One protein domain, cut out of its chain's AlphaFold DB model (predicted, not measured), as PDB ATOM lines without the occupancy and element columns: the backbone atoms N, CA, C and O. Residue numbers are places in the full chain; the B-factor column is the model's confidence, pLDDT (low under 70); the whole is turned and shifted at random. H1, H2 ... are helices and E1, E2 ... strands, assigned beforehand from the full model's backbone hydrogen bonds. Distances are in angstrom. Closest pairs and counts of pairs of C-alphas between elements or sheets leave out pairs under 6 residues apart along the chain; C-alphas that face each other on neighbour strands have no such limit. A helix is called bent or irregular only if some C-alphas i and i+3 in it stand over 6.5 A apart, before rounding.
ATOM      1  N   ALA A  63     -19.516  45.205  27.163       90.75
ATOM      2  CA  ALA A  63     -18.728  45.092  25.940       90.75
ATOM      3  C   ALA A  63     -17.388  45.825  25.967       90.75
ATOM      4  O   ALA A  63     -16.447  45.370  25.324       90.75
ATOM      5  N   ILE A  64     -17.289  46.916  26.729       91.81
ATOM      6  CA  ILE A  64     -16.071  47.724  26.813       91.81
ATOM      7  C   ILE A  64     -14.887  46.876  27.294       91.81
ATOM      8  O   ILE A  64     -13.850  46.863  26.644       91.81
ATOM      9  N   ALA A  65     -15.052  46.095  28.366       90.75
ATOM     10  CA  ALA A  65     -13.965  45.286  28.918       90.75
ATOM     11  C   ALA A  65     -13.476  44.200  27.939       90.75
ATOM     12  O   ALA A  65     -12.271  44.006  27.779       90.75
ATOM     13  N   GLY A  66     -14.406  43.512  27.266       91.31
ATOM     14  CA  GLY A  66     -14.073  42.500  26.259       91.31
ATOM     15  C   GLY A  66     -13.373  43.105  25.043       91.31
ATOM     16  O   GLY A  66     -12.356  42.582  24.592       91.31
ATOM     17  N   ALA A  67     -13.865  44.251  24.571       92.75
ATOM     18  CA  ALA A  67     -13.275  44.966  23.453       92.75
ATOM     19  C   ALA A  67     -11.879  45.519  23.763       92.75
ATOM     20  O   ALA A  67     -10.967  45.344  22.963       92.75
ATOM     21  N   THR A  68     -11.685  46.132  24.936       91.62
ATOM     22  CA  THR A  68     -10.371  46.614  25.382       91.62
ATOM     23  C   THR A  68      -9.355  45.478  25.446       91.62
ATOM     24  O   THR A  68      -8.239  45.632  24.960       91.62
ATOM     25  N   ARG A  69      -9.741  44.318  25.997       91.12
ATOM     26  CA  ARG A  69      -8.857  43.146  26.044       91.12
ATOM     27  C   ARG A  69      -8.470  42.689  24.640       91.12
ATOM     28  O   ARG A  69      -7.291  42.489  24.380       91.12
ATOM     29  N   ALA A  70      -9.443  42.579  23.736       90.88
ATOM     30  CA  ALA A  70      -9.184  42.197  22.352       90.88
ATOM     31  C   ALA A  70      -8.272  43.198  21.622       90.88
ATOM     32  O   ALA A  70      -7.372  42.774  20.898       90.88
ATOM     33  N   ALA A  71      -8.455  44.505  21.843       89.69
ATOM     34  CA  ALA A  71      -7.589  45.539  21.278       89.69
ATOM     35  C   ALA A  71      -6.136  45.373  21.748       89.69
ATOM     36  O   ALA A  71      -5.243  45.257  20.914       89.69
ATOM     37  N   LEU A  72      -5.909  45.268  23.063       87.56
ATOM     38  CA  LEU A  72      -4.573  45.088  23.644       87.56
ATOM     39  C   LEU A  72      -3.901  43.793  23.167       87.56
ATOM     40  O   LEU A  72      -2.738  43.809  22.785       87.56
ATOM     41  N   THR A  73      -4.637  42.677  23.108       87.75
ATOM     42  CA  THR A  73      -4.101  41.400  22.603       87.75
ATOM     43  C   THR A  73      -3.708  41.461  21.124       87.75
ATOM     44  O   THR A  73      -2.820  40.721  20.704       87.75
ATOM     45  N   SER A  74      -4.337  42.339  20.340       85.75
ATOM     46  CA  SER A  74      -4.062  42.473  18.904       85.75
ATOM     47  C   SER A  74      -2.879  43.401  18.599       85.75
ATOM     48  O   SER A  74      -2.389  43.394  17.476       85.75
ATOM     49  N   VAL A  75      -2.380  44.176  19.575       81.62
ATOM     50  CA  VAL A  75      -1.275  45.140  19.383       81.62
ATOM     51  C   VAL A  75      -0.027  44.522  18.731       81.62
ATOM     52  O   VAL A  75       0.435  45.087  17.741       81.62
ATOM     53  N   PRO A  76       0.499  43.373  19.201       78.12
ATOM     54  CA  PRO A  76       1.666  42.729  18.595       78.12
ATOM     55  C   PRO A  76       1.497  42.439  17.104       78.12
ATOM     56  O   PRO A  76       2.393  42.700  16.309       78.12
ATOM     57  N   GLU A  77       0.325  41.924  16.730       80.50
ATOM     58  CA  GLU A  77       0.003  41.529  15.358       80.50
ATOM     59  C   GLU A  77      -0.216  42.754  14.463       80.50
ATOM     60  O   GLU A  77       0.329  42.824  13.368       80.50
ATOM     61  N   ILE A  78      -0.961  43.749  14.951       77.06
ATOM     62  CA  ILE A  78      -1.323  44.951  14.188       77.06
ATOM     63  C   ILE A  78      -0.113  45.861  13.952       77.06
ATOM     64  O   ILE A  78      -0.001  46.469  12.890       77.06
ATOM     65  N   TYR A  79       0.774  45.984  14.942       74.19
ATOM     66  CA  TYR A  79       1.885  46.939  14.910       74.19
ATOM     67  C   TYR A  79       3.259  46.284  14.737       74.19
ATOM     68  O   TYR A  79       4.260  46.994  14.715       74.19
ATOM     69  N   GLY A  80       3.319  44.956  14.584       74.44
ATOM     70  CA  GLY A  80       4.565  44.225  14.337       74.44
ATOM     71  C   GLY A  80       5.539  44.261  15.515       74.44
ATOM     72  O   GLY A  80       6.749  44.316  15.305       74.44
ATOM     73  N   VAL A  81       5.022  44.260  16.747       69.38
ATOM     74  CA  VAL A  81       5.834  44.384  17.967       69.38
ATOM     75  C   VAL A  81       5.871  43.087  18.771       69.38
ATOM     76  O   VAL A  81       4.880  42.353  18.799       69.38
ATOM     77  N   PRO A  82       6.996  42.759  19.428       67.31
ATOM     78  CA  PRO A  82       7.100  41.540  20.219       67.31
ATOM     79  C   PRO A  82       6.152  41.570  21.427       67.31
ATOM     80  O   PRO A  82       5.997  42.583  22.104       67.31
ATOM     81  N   ARG A  83       5.539  40.415  21.728       64.88
ATOM     82  CA  ARG A  83       4.595  40.256  22.850       64.88
ATOM     83  C   ARG A  83       5.193  40.556  24.221       64.88
ATOM     84  O   ARG A  83       4.415  40.918  25.083       64.88
ATOM     85  N   SER A  84       6.509  40.380  24.378       59.94
ATOM     86  CA  SER A  84       7.277  40.605  25.613       59.94
ATOM     87  C   SER A  84       7.491  42.084  25.955       59.94
ATOM     88  O   SER A  84       8.105  42.406  26.971       59.94
ATOM     89  N   GLU A  85       7.051  42.995  25.085       56.97
ATOM     90  CA  GLU A  85       6.988  44.427  25.366       56.97
ATOM     91  C   GLU A  85       5.584  44.794  25.868       56.97
ATOM     92  O   GLU A  85       4.936  45.697  25.356       56.97
ATOM     93  N   ASP A  86       5.098  44.091  26.891       49.72
ATOM     94  CA  ASP A  86       3.735  44.124  27.447       49.72
ATOM     95  C   ASP A  86       3.246  45.533  27.867       49.72
ATOM     96  O   ASP A  86       2.070  45.723  28.175       49.72
ATOM     97  N   ARG A  87       4.140  46.533  27.880       56.94
ATOM     98  CA  ARG A  87       3.870  47.957  28.167       56.94
ATOM     99  C   ARG A  87       3.874  48.858  26.931       56.94
ATOM    100  O   ARG A  87       3.899  50.076  27.059       56.94
ATOM    101  N   TYR A  88       3.904  48.281  25.735       68.94
ATOM    102  CA  TYR A  88       4.012  49.045  24.498       68.94
ATOM    103  C   TYR A  88       2.769  49.900  24.244       68.94
ATOM    104  O   TYR A  88       2.904  50.974  23.672       68.94
ATOM    105  N   ALA A  89       1.584  49.455  24.689       75.38
ATOM    106  CA  ALA A  89       0.335  50.173  24.474       75.38
ATOM    107  C   ALA A  89      -0.602  50.155  25.691       75.38
ATOM    108  O   ALA A  89      -0.818  49.114  26.310       75.38
ATOM    109  N   GLU A  90      -1.238  51.288  25.969       83.50
ATOM    110  CA  GLU A  90      -2.229  51.477  27.024       83.50
ATOM    111  C   GLU A  90      -3.572  51.916  26.437       83.50
ATOM    112  O   GLU A  90      -3.624  52.632  25.443       83.50
ATOM    113  N   ALA A  91      -4.682  51.508  27.057       81.62
ATOM    114  CA  ALA A  91      -6.011  51.927  26.621       81.62
ATOM    115  C   ALA A  91      -6.441  53.225  27.331       81.62
ATOM    116  O   ALA A  91      -6.917  53.175  28.470       81.62
ATOM    117  N   ALA A  92      -6.325  54.366  26.650       80.44
ATOM    118  CA  ALA A  92      -6.640  55.689  27.194       80.44
ATOM    119  C   ALA A  92      -8.145  55.990  27.193       80.44
ATOM    120  O   ALA A  92      -8.712  56.384  28.213       80.44
ATOM    121  N   PHE A  93      -8.829  55.728  26.078       79.94
ATOM    122  CA  PHE A  93     -10.279  55.870  25.972       79.94
ATOM    123  C   PHE A  93     -10.928  54.534  25.628       79.94
ATOM    124  O   PHE A  93     -10.439  53.767  24.801       79.94
ATOM    125  N   ARG A  94     -12.037  54.234  26.305       81.31
ATOM    126  CA  ARG A  94     -12.735  52.951  26.228       81.31
ATOM    127  C   ARG A  94     -14.229  53.216  26.220       81.31
ATOM    128  O   ARG A  94     -14.833  53.403  27.275       81.31
ATOM    129  N   GLY A  95     -14.837  53.258  25.040       76.88
ATOM    130  CA  GLY A  95     -16.234  53.661  24.963       76.88
ATOM    131  C   GLY A  95     -16.952  53.308  23.676       76.88
ATOM    132  O   GLY A  95     -16.368  53.034  22.630       76.88
ATOM    133  N   LEU A  96     -18.275  53.343  23.772       69.19
ATOM    134  CA  LEU A  96     -19.181  53.312  22.632       69.19
ATOM    135  C   LEU A  96     -19.305  54.752  22.124       69.19
ATOM    136  O   LEU A  96     -20.158  55.493  22.603       69.19
ATOM    137  N   GLN A  97     -18.398  55.193  21.250       64.12
ATOM    138  CA  GLN A  97     -18.346  56.600  20.827       64.12
ATOM    139  C   GLN A  97     -18.830  56.846  19.395       64.12
ATOM    140  O   GLN A  97     -18.979  55.931  18.584       64.12
ATOM    141  N   ALA A  98     -19.103  58.131  19.142       52.94
ATOM    142  CA  ALA A  98     -19.747  58.725  17.979       52.94
ATOM    143  C   ALA A  98     -19.207  58.231  16.622       52.94
ATOM    144  O   ALA A  98     -18.037  57.852  16.509       52.94
ATOM    145  N   PRO A  99     -20.040  58.267  15.564       59.41
ATOM    146  CA  PRO A  99     -19.615  57.869  14.234       59.41
ATOM    147  C   PRO A  99     -18.432  58.724  13.770       59.41
ATOM    148  O   PRO A  99     -18.570  59.921  13.518       59.41
ATOM    149  N   LEU A 100     -17.277  58.084  13.595       67.75
ATOM    150  CA  LEU A 100     -16.161  58.621  12.824       67.75
ATOM    151  C   LEU A 100     -16.690  59.023  11.455       67.75
ATOM    152  O   LEU A 100     -17.191  58.181  10.693       67.75
ATOM    153  N   LYS A 101     -16.630  60.326  11.170       66.25
ATOM    154  CA  LYS A 101     -17.138  60.888   9.923       66.25
ATOM    155  C   LYS A 101     -16.468  60.156   8.761       66.25
ATOM    156  O   LYS A 101     -15.254  60.154   8.634       66.25
ATOM    157  N   LYS A 102     -17.287  59.541   7.904       65.94
ATOM    158  CA  LYS A 102     -16.885  58.852   6.663       65.94
ATOM    159  C   LYS A 102     -16.042  57.568   6.812       65.94
ATOM    160  O   LYS A 102     -15.869  56.915   5.790       65.94
ATOM    161  N   PHE A 103     -15.639  57.116   8.007       70.50
ATOM    162  CA  PHE A 103     -14.858  55.865   8.146       70.50
ATOM    163  C   PHE A 103     -15.596  54.634   7.598       70.50
ATOM    164  O   PHE A 103     -15.034  53.806   6.893       70.50
ATOM    165  N   HIS A 104     -16.910  54.552   7.818       66.38
ATOM    166  CA  HIS A 104     -17.732  53.487   7.236       66.38
ATOM    167  C   HIS A 104     -17.713  53.459   5.697       66.38
ATOM    168  O   HIS A 104     -18.035  52.430   5.113       66.38
ATOM    169  N   LYS A 105     -17.381  54.580   5.038       66.31
ATOM    170  CA  LYS A 105     -17.259  54.663   3.576       66.31
ATOM    171  C   LYS A 105     -15.889  54.200   3.090       66.31
ATOM    172  O   LYS A 105     -15.812  53.680   1.990       66.31
ATOM    173  N   THR A 106     -14.836  54.392   3.880       71.06
ATOM    174  CA  THR A 106     -13.480  53.950   3.527       71.06
ATOM    175  C   THR A 106     -13.253  52.488   3.894       71.06
ATOM    176  O   THR A 106     -12.690  51.758   3.094       71.06
ATOM    177  N   ALA A 107     -13.760  52.039   5.045       73.19
ATOM    178  CA  ALA A 107     -13.637  50.650   5.494       73.19
ATOM    179  C   ALA A 107     -14.644  49.694   4.842       73.19
ATOM    180  O   ALA A 107     -14.417  48.495   4.768       73.19
ATOM    181  N   CYS A 108     -15.777  50.209   4.359       80.44
ATOM    182  CA  CYS A 108     -16.801  49.416   3.681       80.44
ATOM    183  C   CYS A 108     -17.379  50.163   2.464       80.44
ATOM    184  O   CYS A 108     -18.585  50.438   2.438       80.44
ATOM    185  N   PRO A 109     -16.561  50.483   1.438       77.81
ATOM    186  CA  PRO A 109     -16.975  51.324   0.307       77.81
ATOM    187  C   PRO A 109     -18.160  50.736  -0.461       77.81
ATOM    188  O   PRO A 109     -19.125  51.438  -0.757       77.81
ATOM    189  N   ASN A 110     -18.146  49.420  -0.672       84.94
ATOM    190  CA  ASN A 110     -19.187  48.709  -1.415       84.94
ATOM    191  C   ASN A 110     -20.412  48.352  -0.551       84.94
ATOM    192  O   ASN A 110     -21.418  47.869  -1.063       84.94
ATOM    193  N   ARG A 111     -20.352  48.568   0.775       85.75
ATOM    194  CA  ARG A 111     -21.421  48.207   1.724       85.75
ATOM    195  C   ARG A 111     -21.662  49.323   2.759       85.75
ATOM    196  O   ARG A 111     -21.517  49.099   3.962       85.75
ATOM    197  N   PRO A 112     -22.108  50.528   2.356       82.06
ATOM    198  CA  PRO A 112     -22.181  51.690   3.250       82.06
ATOM    199  C   PRO A 112     -23.189  51.532   4.401       82.06
ATOM    200  O   PRO A 112     -22.953  52.027   5.504       82.06
ATOM    201  N   LYS A 113     -24.313  50.832   4.178       86.25
ATOM    202  CA  LYS A 113     -25.284  50.513   5.246       86.25
ATOM    203  C   LYS A 113     -24.667  49.583   6.295       86.25
ATOM    204  O   LYS A 113     -24.848  49.798   7.490       86.25
ATOM    205  N   TYR A 114     -23.906  48.596   5.836       87.69
ATOM    206  CA  TYR A 114     -23.200  47.657   6.694       87.69
ATOM    207  C   TYR A 114     -22.079  48.348   7.479       87.69
ATOM    208  O   TYR A 114     -22.019  48.199   8.692       87.69
ATOM    209  N   GLY A 115     -21.275  49.207   6.840       85.75
ATOM    210  CA  GLY A 115     -20.252  49.987   7.541       85.75
ATOM    211  C   GLY A 115     -20.830  50.861   8.664       85.75
ATOM    212  O   GLY A 115     -20.237  50.970   9.735       85.75
ATOM    213  N   LYS A 116     -22.024  51.446   8.468       85.94
ATOM    214  CA  LYS A 116     -22.738  52.180   9.533       85.94
ATOM    215  C   LYS A 116     -23.170  51.265  10.680       85.94
ATOM    216  O   LYS A 116     -23.037  51.645  11.842       85.94
ATOM    217  N   LEU A 117     -23.703  50.082  10.366       88.62
ATOM    218  CA  LEU A 117     -24.089  49.092  11.372       88.62
ATOM    219  C   LEU A 117     -22.876  48.637  12.186       88.62
ATOM    220  O   LEU A 117     -22.941  48.599  13.412       88.62
ATOM    221  N   LEU A 118     -21.775  48.351  11.498       88.38
ATOM    222  CA  LEU A 118     -20.517  47.926  12.084       88.38
ATOM    223  C   LEU A 118     -19.957  48.987  13.026       88.38
ATOM    224  O   LEU A 118     -19.680  48.686  14.183       88.38
ATOM    225  N   GLN A 119     -19.941  50.248  12.604       85.00
ATOM    226  CA  GLN A 119     -19.567  51.364  13.465       85.00
ATOM    227  C   GLN A 119     -20.480  51.501  14.696       85.00
ATOM    228  O   GLN A 119     -19.987  51.709  15.800       85.00
ATOM    229  N   LYS A 120     -21.801  51.330  14.540       87.62
ATOM    230  CA  LYS A 120     -22.767  51.375  15.654       87.62
ATOM    231  C   LYS A 120     -22.597  50.213  16.644       87.62
ATOM    232  O   LYS A 120     -22.922  50.364  17.818       87.62
ATOM    233  N   ARG A 121     -22.134  49.053  16.173       91.38
ATOM    234  CA  ARG A 121     -21.905  47.835  16.970       91.38
ATOM    235  C   ARG A 121     -20.430  47.649  17.342       91.38
ATOM    236  O   ARG A 121     -20.009  46.533  17.634       91.38
ATOM    237  N   SER A 122     -19.663  48.737  17.358       90.62
ATOM    238  CA  SER A 122     -18.253  48.725  17.738       90.62
ATOM    239  C   SER A 122     -17.982  49.531  18.997       90.62
ATOM    240  O   SER A 122     -18.609  50.558  19.253       90.62
ATOM    241  N   VAL A 123     -16.993  49.073  19.751       91.69
ATOM    242  CA  VAL A 123     -16.323  49.842  20.794       91.69
ATOM    243  C   VAL A 123     -15.103  50.512  20.173       91.69
ATOM    244  O   VAL A 123     -14.356  49.888  19.418       91.69
ATOM    245  N   GLN A 124     -14.921  51.784  20.503       90.19
ATOM    246  CA  GLN A 124     -13.720  52.554  20.221       90.19
ATOM    247  C   GLN A 124     -12.746  52.397  21.391       90.19
ATOM    248  O   GLN A 124     -13.134  52.579  22.552       90.19
ATOM    249  N   VAL A 125     -11.505  52.026  21.077       89.88
ATOM    250  CA  VAL A 125     -10.415  51.896  22.045       89.88
ATOM    251  C   VAL A 125      -9.237  52.735  21.572       89.88
ATOM    252  O   VAL A 125      -8.654  52.433  20.532       89.88
ATOM    253  N   ASP A 126      -8.898  53.773  22.328       88.12
ATOM    254  CA  ASP A 126      -7.747  54.631  22.032       88.12
ATOM    255  C   ASP A 126      -6.541  53.998  22.696       88.12
ATOM    256  O   ASP A 126      -6.542  53.753  23.903       88.12
ATOM    257  N   MET A 127      -5.549  53.697  21.879       85.88
ATOM    258  CA  MET A 127      -4.306  53.058  22.245       85.88
ATOM    259  C   MET A 127      -3.231  54.131  22.274       85.88
ATOM    260  O   MET A 127      -2.967  54.761  21.251       85.88
ATOM    261  N   VAL A 128      -2.620  54.319  23.435       85.00
ATOM    262  CA  VAL A 128      -1.460  55.187  23.608       85.00
ATOM    263  C   VAL A 128      -0.218  54.324  23.660       85.00
ATOM    264  O   VAL A 128      -0.236  53.290  24.317       85.00
ATOM    265  N   PHE A 129       0.849  54.743  22.995       82.50
ATOM    266  CA  PHE A 129       2.133  54.065  22.956       82.50
ATOM    267  C   PHE A 129       3.192  54.942  23.631       82.50
ATOM    268  O   PHE A 129       3.836  55.741  22.945       82.50
ATOM    269  N   PRO A 130       3.403  54.810  24.958       80.06
ATOM    270  CA  PRO A 130       4.244  55.736  25.723       80.06
ATOM    271  C   PRO A 130       5.677  55.864  25.184       80.06
ATOM    272  O   PRO A 130       6.283  56.930  25.199       80.06
ATOM    273  N   LYS A 131       6.213  54.781  24.608       76.31
ATOM    274  CA  LYS A 131       7.545  54.749  23.979       76.31
ATOM    275  C   LYS A 131       7.705  55.747  22.819       76.31
ATOM    276  O   LYS A 131       8.832  56.098  22.484       76.31
ATOM    277  N   TYR A 132       6.603  56.194  22.215       75.69
ATOM    278  CA  TYR A 132       6.592  57.128  21.088       75.69
ATOM    279  C   TYR A 132       5.979  58.477  21.441       75.69
ATOM    280  O   TYR A 132       5.612  59.194  20.521       75.69
ATOM    281  N   GLU A 133       5.883  58.859  22.720       75.06
ATOM    282  CA  GLU A 133       5.311  60.154  23.140       75.06
ATOM    283  C   GLU A 133       5.867  61.367  22.372       75.06
ATOM    284  O   GLU A 133       5.152  62.338  22.137       75.06
ATOM    285  N   SER A 134       7.119  61.306  21.911       74.44
ATOM    286  CA  SER A 134       7.740  62.345  21.077       74.44
ATOM    287  C   SER A 134       7.162  62.460  19.656       74.44
ATOM    288  O   SER A 134       7.518  63.377  18.917       74.44
ATOM    289  N   SER A 135       6.276  61.549  19.250       71.44
ATOM    290  CA  SER A 135       5.666  61.474  17.928       71.44
ATOM    291  C   SER A 135       4.169  61.197  18.043       71.44
ATOM    292  O   SER A 135       3.743  60.048  18.103       71.44
ATOM    293  N   ALA A 136       3.360  62.259  17.983       66.44
ATOM    294  CA  ALA A 136       1.898  62.177  18.077       66.44
ATOM    295  C   ALA A 136       1.266  61.160  17.101       66.44
ATOM    296  O   ALA A 136       0.294  60.491  17.431       66.44
ATOM    297  N   SER A 137       1.834  61.006  15.899       67.25
ATOM    298  CA  SER A 137       1.337  60.073  14.875       67.25
ATOM    299  C   SER A 137       1.669  58.602  15.142       67.25
ATOM    300  O   SER A 137       1.120  57.728  14.470       67.25
ATOM    301  N   LEU A 138       2.588  58.331  16.070       68.06
ATOM    302  CA  LEU A 138       2.993  56.991  16.495       68.06
ATOM    303  C   LEU A 138       2.536  56.685  17.927       68.06
ATOM    304  O   LEU A 138       2.391  55.516  18.278       68.06
ATOM    305  N   SER A 139       2.321  57.720  18.744       74.25
ATOM    306  CA  SER A 139       1.927  57.600  20.144       74.25
ATOM    307  C   SER A 139       0.450  57.316  20.326       74.25
ATOM    308  O   SER A 139       0.092  56.820  21.380       74.25
ATOM    309  N   GLU A 140      -0.413  57.620  19.359       79.81
ATOM    310  CA  GLU A 140      -1.860  57.468  19.517       79.81
ATOM    311  C   GLU A 140      -2.476  56.808  18.295       79.81
ATOM    312  O   GLU A 140      -2.414  57.330  17.188       79.81
ATOM    313  N   HIS A 141      -3.128  55.670  18.504       83.56
ATOM    314  CA  HIS A 141      -3.945  55.031  17.485       83.56
ATOM    315  C   HIS A 141      -5.294  54.680  18.078       83.56
ATOM    316  O   HIS A 141      -5.377  54.219  19.212       83.56
ATOM    317  N   ARG A 142      -6.366  54.788  17.304       86.75
ATOM    318  CA  ARG A 142      -7.666  54.291  17.736       86.75
ATOM    319  C   ARG A 142      -8.072  53.054  16.966       86.75
ATOM    320  O   ARG A 142      -7.923  52.929  15.753       86.75
ATOM    321  N   VAL A 143      -8.606  52.115  17.728       87.81
ATOM    322  CA  VAL A 143      -8.949  50.777  17.291       87.81
ATOM    323  C   VAL A 143     -10.457  50.599  17.399       87.81
ATOM    324  O   VAL A 143     -11.082  50.956  18.402       87.81
ATOM    325  N   LEU A 144     -11.051  50.039  16.351       89.44
ATOM    326  CA  LEU A 144     -12.460  49.685  16.298       89.44
ATOM    327  C   LEU A 144     -12.614  48.191  16.513       89.44
ATOM    328  O   LEU A 144     -12.092  47.373  15.751       89.44
ATOM    329  N   VAL A 145     -13.363  47.849  17.554       91.06
ATOM    330  CA  VAL A 145     -13.580  46.467  17.966       91.06
ATOM    331  C   VAL A 145     -15.062  46.153  17.897       91.06
ATOM    332  O   VAL A 145     -15.866  46.789  18.573       91.06
ATOM    333  N   ALA A 146     -15.423  45.153  17.105       92.31
ATOM    334  CA  ALA A 146     -16.784  44.640  17.015       92.31
ATOM    335  C   ALA A 146     -16.834  43.218  17.567       92.31
ATOM    336  O   ALA A 146     -15.803  42.565  17.745       92.31
ATOM    337  N   ARG A 147     -18.043  42.746  17.859       93.88
ATOM    338  CA  ARG A 147     -18.270  41.361  18.257       93.88
ATOM    339  C   ARG A 147     -18.817  40.582  17.066       93.88
ATOM    340  O   ARG A 147     -19.734  41.072  16.423       93.88
ATOM    341  N   PHE A 148     -18.268  39.411  16.780       92.94
ATOM    342  CA  PHE A 148     -18.737  38.506  15.734       92.94
ATOM    343  C   PHE A 148     -18.798  37.102  16.307       92.94
ATOM    344  O   PHE A 148     -17.801  36.633  16.860       92.94
ATOM    345  N   ASP A 149     -19.940  36.433  16.166       91.75
ATOM    346  CA  ASP A 149     -20.121  35.057  16.635       91.75
ATOM    347  C   ASP A 149     -19.725  34.866  18.108       91.75
ATOM    348  O   ASP A 149     -19.160  33.849  18.504       91.75
ATOM    349  N   GLY A 150     -19.990  35.876  18.937       91.50
ATOM    350  CA  GLY A 150     -19.653  35.854  20.352       91.50
ATOM    351  C   GLY A 150     -18.258  36.378  20.715       91.50
ATOM    352  O   GLY A 150     -18.046  36.677  21.895       91.50
ATOM    353  N   GLU A 151     -17.363  36.590  19.750       92.69
ATOM    354  CA  GLU A 151     -15.963  36.980  19.963       92.69
ATOM    355  C   GLU A 151     -15.682  38.442  19.603       92.69
ATOM    356  O   GLU A 151     -16.186  38.953  18.607       92.69
ATOM    357  N   TYR A 152     -14.827  39.117  20.375       92.94
ATOM    358  CA  TYR A 152     -14.373  40.475  20.061       92.94
ATOM    359  C   TYR A 152     -13.202  40.449  19.085       92.94
ATOM    360  O   TYR A 152     -12.210  39.765  19.330       92.94
ATOM    361  N   ARG A 153     -13.299  41.223  18.003       91.12
ATOM    362  CA  ARG A 153     -12.263  41.319  16.971       91.12
ATOM    363  C   ARG A 153     -12.049  42.762  16.553       91.12
ATOM    364  O   ARG A 153     -13.009  43.521  16.385       91.12
ATOM    365  N   VAL A 154     -10.785  43.119  16.373       89.00
ATOM    366  CA  VAL A 154     -10.415  44.374  15.728       89.00
ATOM    367  C   VAL A 154     -10.766  44.272  14.245       89.00
ATOM    368  O   VAL A 154     -10.464  43.265  13.613       89.00
ATOM    369  N   TRP A 155     -11.417  45.294  13.699       85.88
ATOM    370  CA  TRP A 155     -11.759  45.354  12.270       85.88
ATOM    371  C   TRP A 155     -11.332  46.661  11.600       85.88
ATOM    372  O   TRP A 155     -11.462  46.798  10.388       85.88
ATOM    373  N   GLY A 156     -10.841  47.628  12.371       84.50
ATOM    374  CA  GLY A 156     -10.330  48.878  11.833       84.50
ATOM    375  C   GLY A 156      -9.364  49.539  12.800       84.50
ATOM    376  O   GLY A 156      -9.574  49.513  14.014       84.50
ATOM    377  N   VAL A 157      -8.318  50.135  12.247       82.94
ATOM    378  CA  VAL A 157      -7.318  50.925  12.965       82.94
ATOM    379  C   VAL A 157      -7.210  52.275  12.278       82.94
ATOM    380  O   VAL A 157      -7.247  52.359  11.051       82.94
ATOM    381  N   TYR A 158      -7.074  53.335  13.062       77.81
ATOM    382  CA  TYR A 158      -6.821  54.663  12.535       77.81
ATOM    383  C   TYR A 158      -5.866  55.455  13.422       77.81
ATOM    384  O   TYR A 158      -5.687  55.149  14.601       77.81
ATOM    385  N   ARG A 159      -5.248  56.455  12.799       71.56
ATOM    386  CA  ARG A 159      -4.292  57.393  13.381       71.56
ATOM    387  C   ARG A 159      -4.866  58.797  13.277       71.56
ATOM    388  O   ARG A 159      -5.633  59.021  12.308       71.56
TER     389      ARG A 159
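Overview. This is residues 63 to 159 of the 159 residues of an uncharacterized protein of Rubrobacter sp. SCSIO 52909 (UniProt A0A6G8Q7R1). A strongly twisted sheet of four antiparallel strands curls round one long, kinked helix, H1; over the opposite face, near one end of the strands, stands H3 with the short H2 packed on it. The printed part has 97 residues with four named helices and four named strands, in the order H1 E1 H2 H3 E2 H4 E3 E4; the sheet's order is E1 E2 E3 E4, and the class is mixed, helices and strands. It is compact, with a radius of gyration of the C-alphas of 13.4 A, and spans 38 by 29 by 22 A.

Along the chain. Find C-alpha 63 at (-18.728, 45.092, 25.940); from there H1, residues 63 to 79, runs 23.5 A, irregular, with C-alphas 73 and 76 7.1 A apart and a kink of 39 degrees near residue 73. Read on to E1, residues 90 to 95, 14.3 A; H2, residues 103 to 107; H3, residues 112 to 120, 12.4 A; E2, residues 122 to 128, 18.9 A; and H4, residues 136 to 139. E3, residues 140 to 148, covers 25.7 A, and E4, residues 151 to 158, ends 21.2 A on at C-alpha 158, (-6.821, 54.663, 12.535).

Arrangement. Within hydrogen-bond range you find N 92 and O 126 between E1 and E2, 2.8 A, N 125 and O 143 between E2 and E3, 2.9 A, and N 144 and O 156 in the hairpin E3 and E4, 2.8 A. H1 is on the sheet; its closest C-alphas to E4 are Ala 67 and Tyr 152, 5.7 A. On the opposite face H3 stands up from the sheet at 56 degrees, over E2 and E3. H2 touches H3, closest at C-alphas 104 and 115, 4.3 A, and only grazes the sheet. H4 is only just not on it, with 4 pairs of C-alphas within 10 A. Every O i to N i+4 pair is within range in H2 and H3, 11 of 13 in H1; H4 is too short for one.

Size, cuts and confidence. The C-alphas farthest apart are Ser 84 and Lys 113, 39.7 A. The printed part has no cut and no long link. Its mean pLDDT is 80.1; look for values under 70 at residues 81 to 88, 96 to 102, 104 to 105 and 136 to 138.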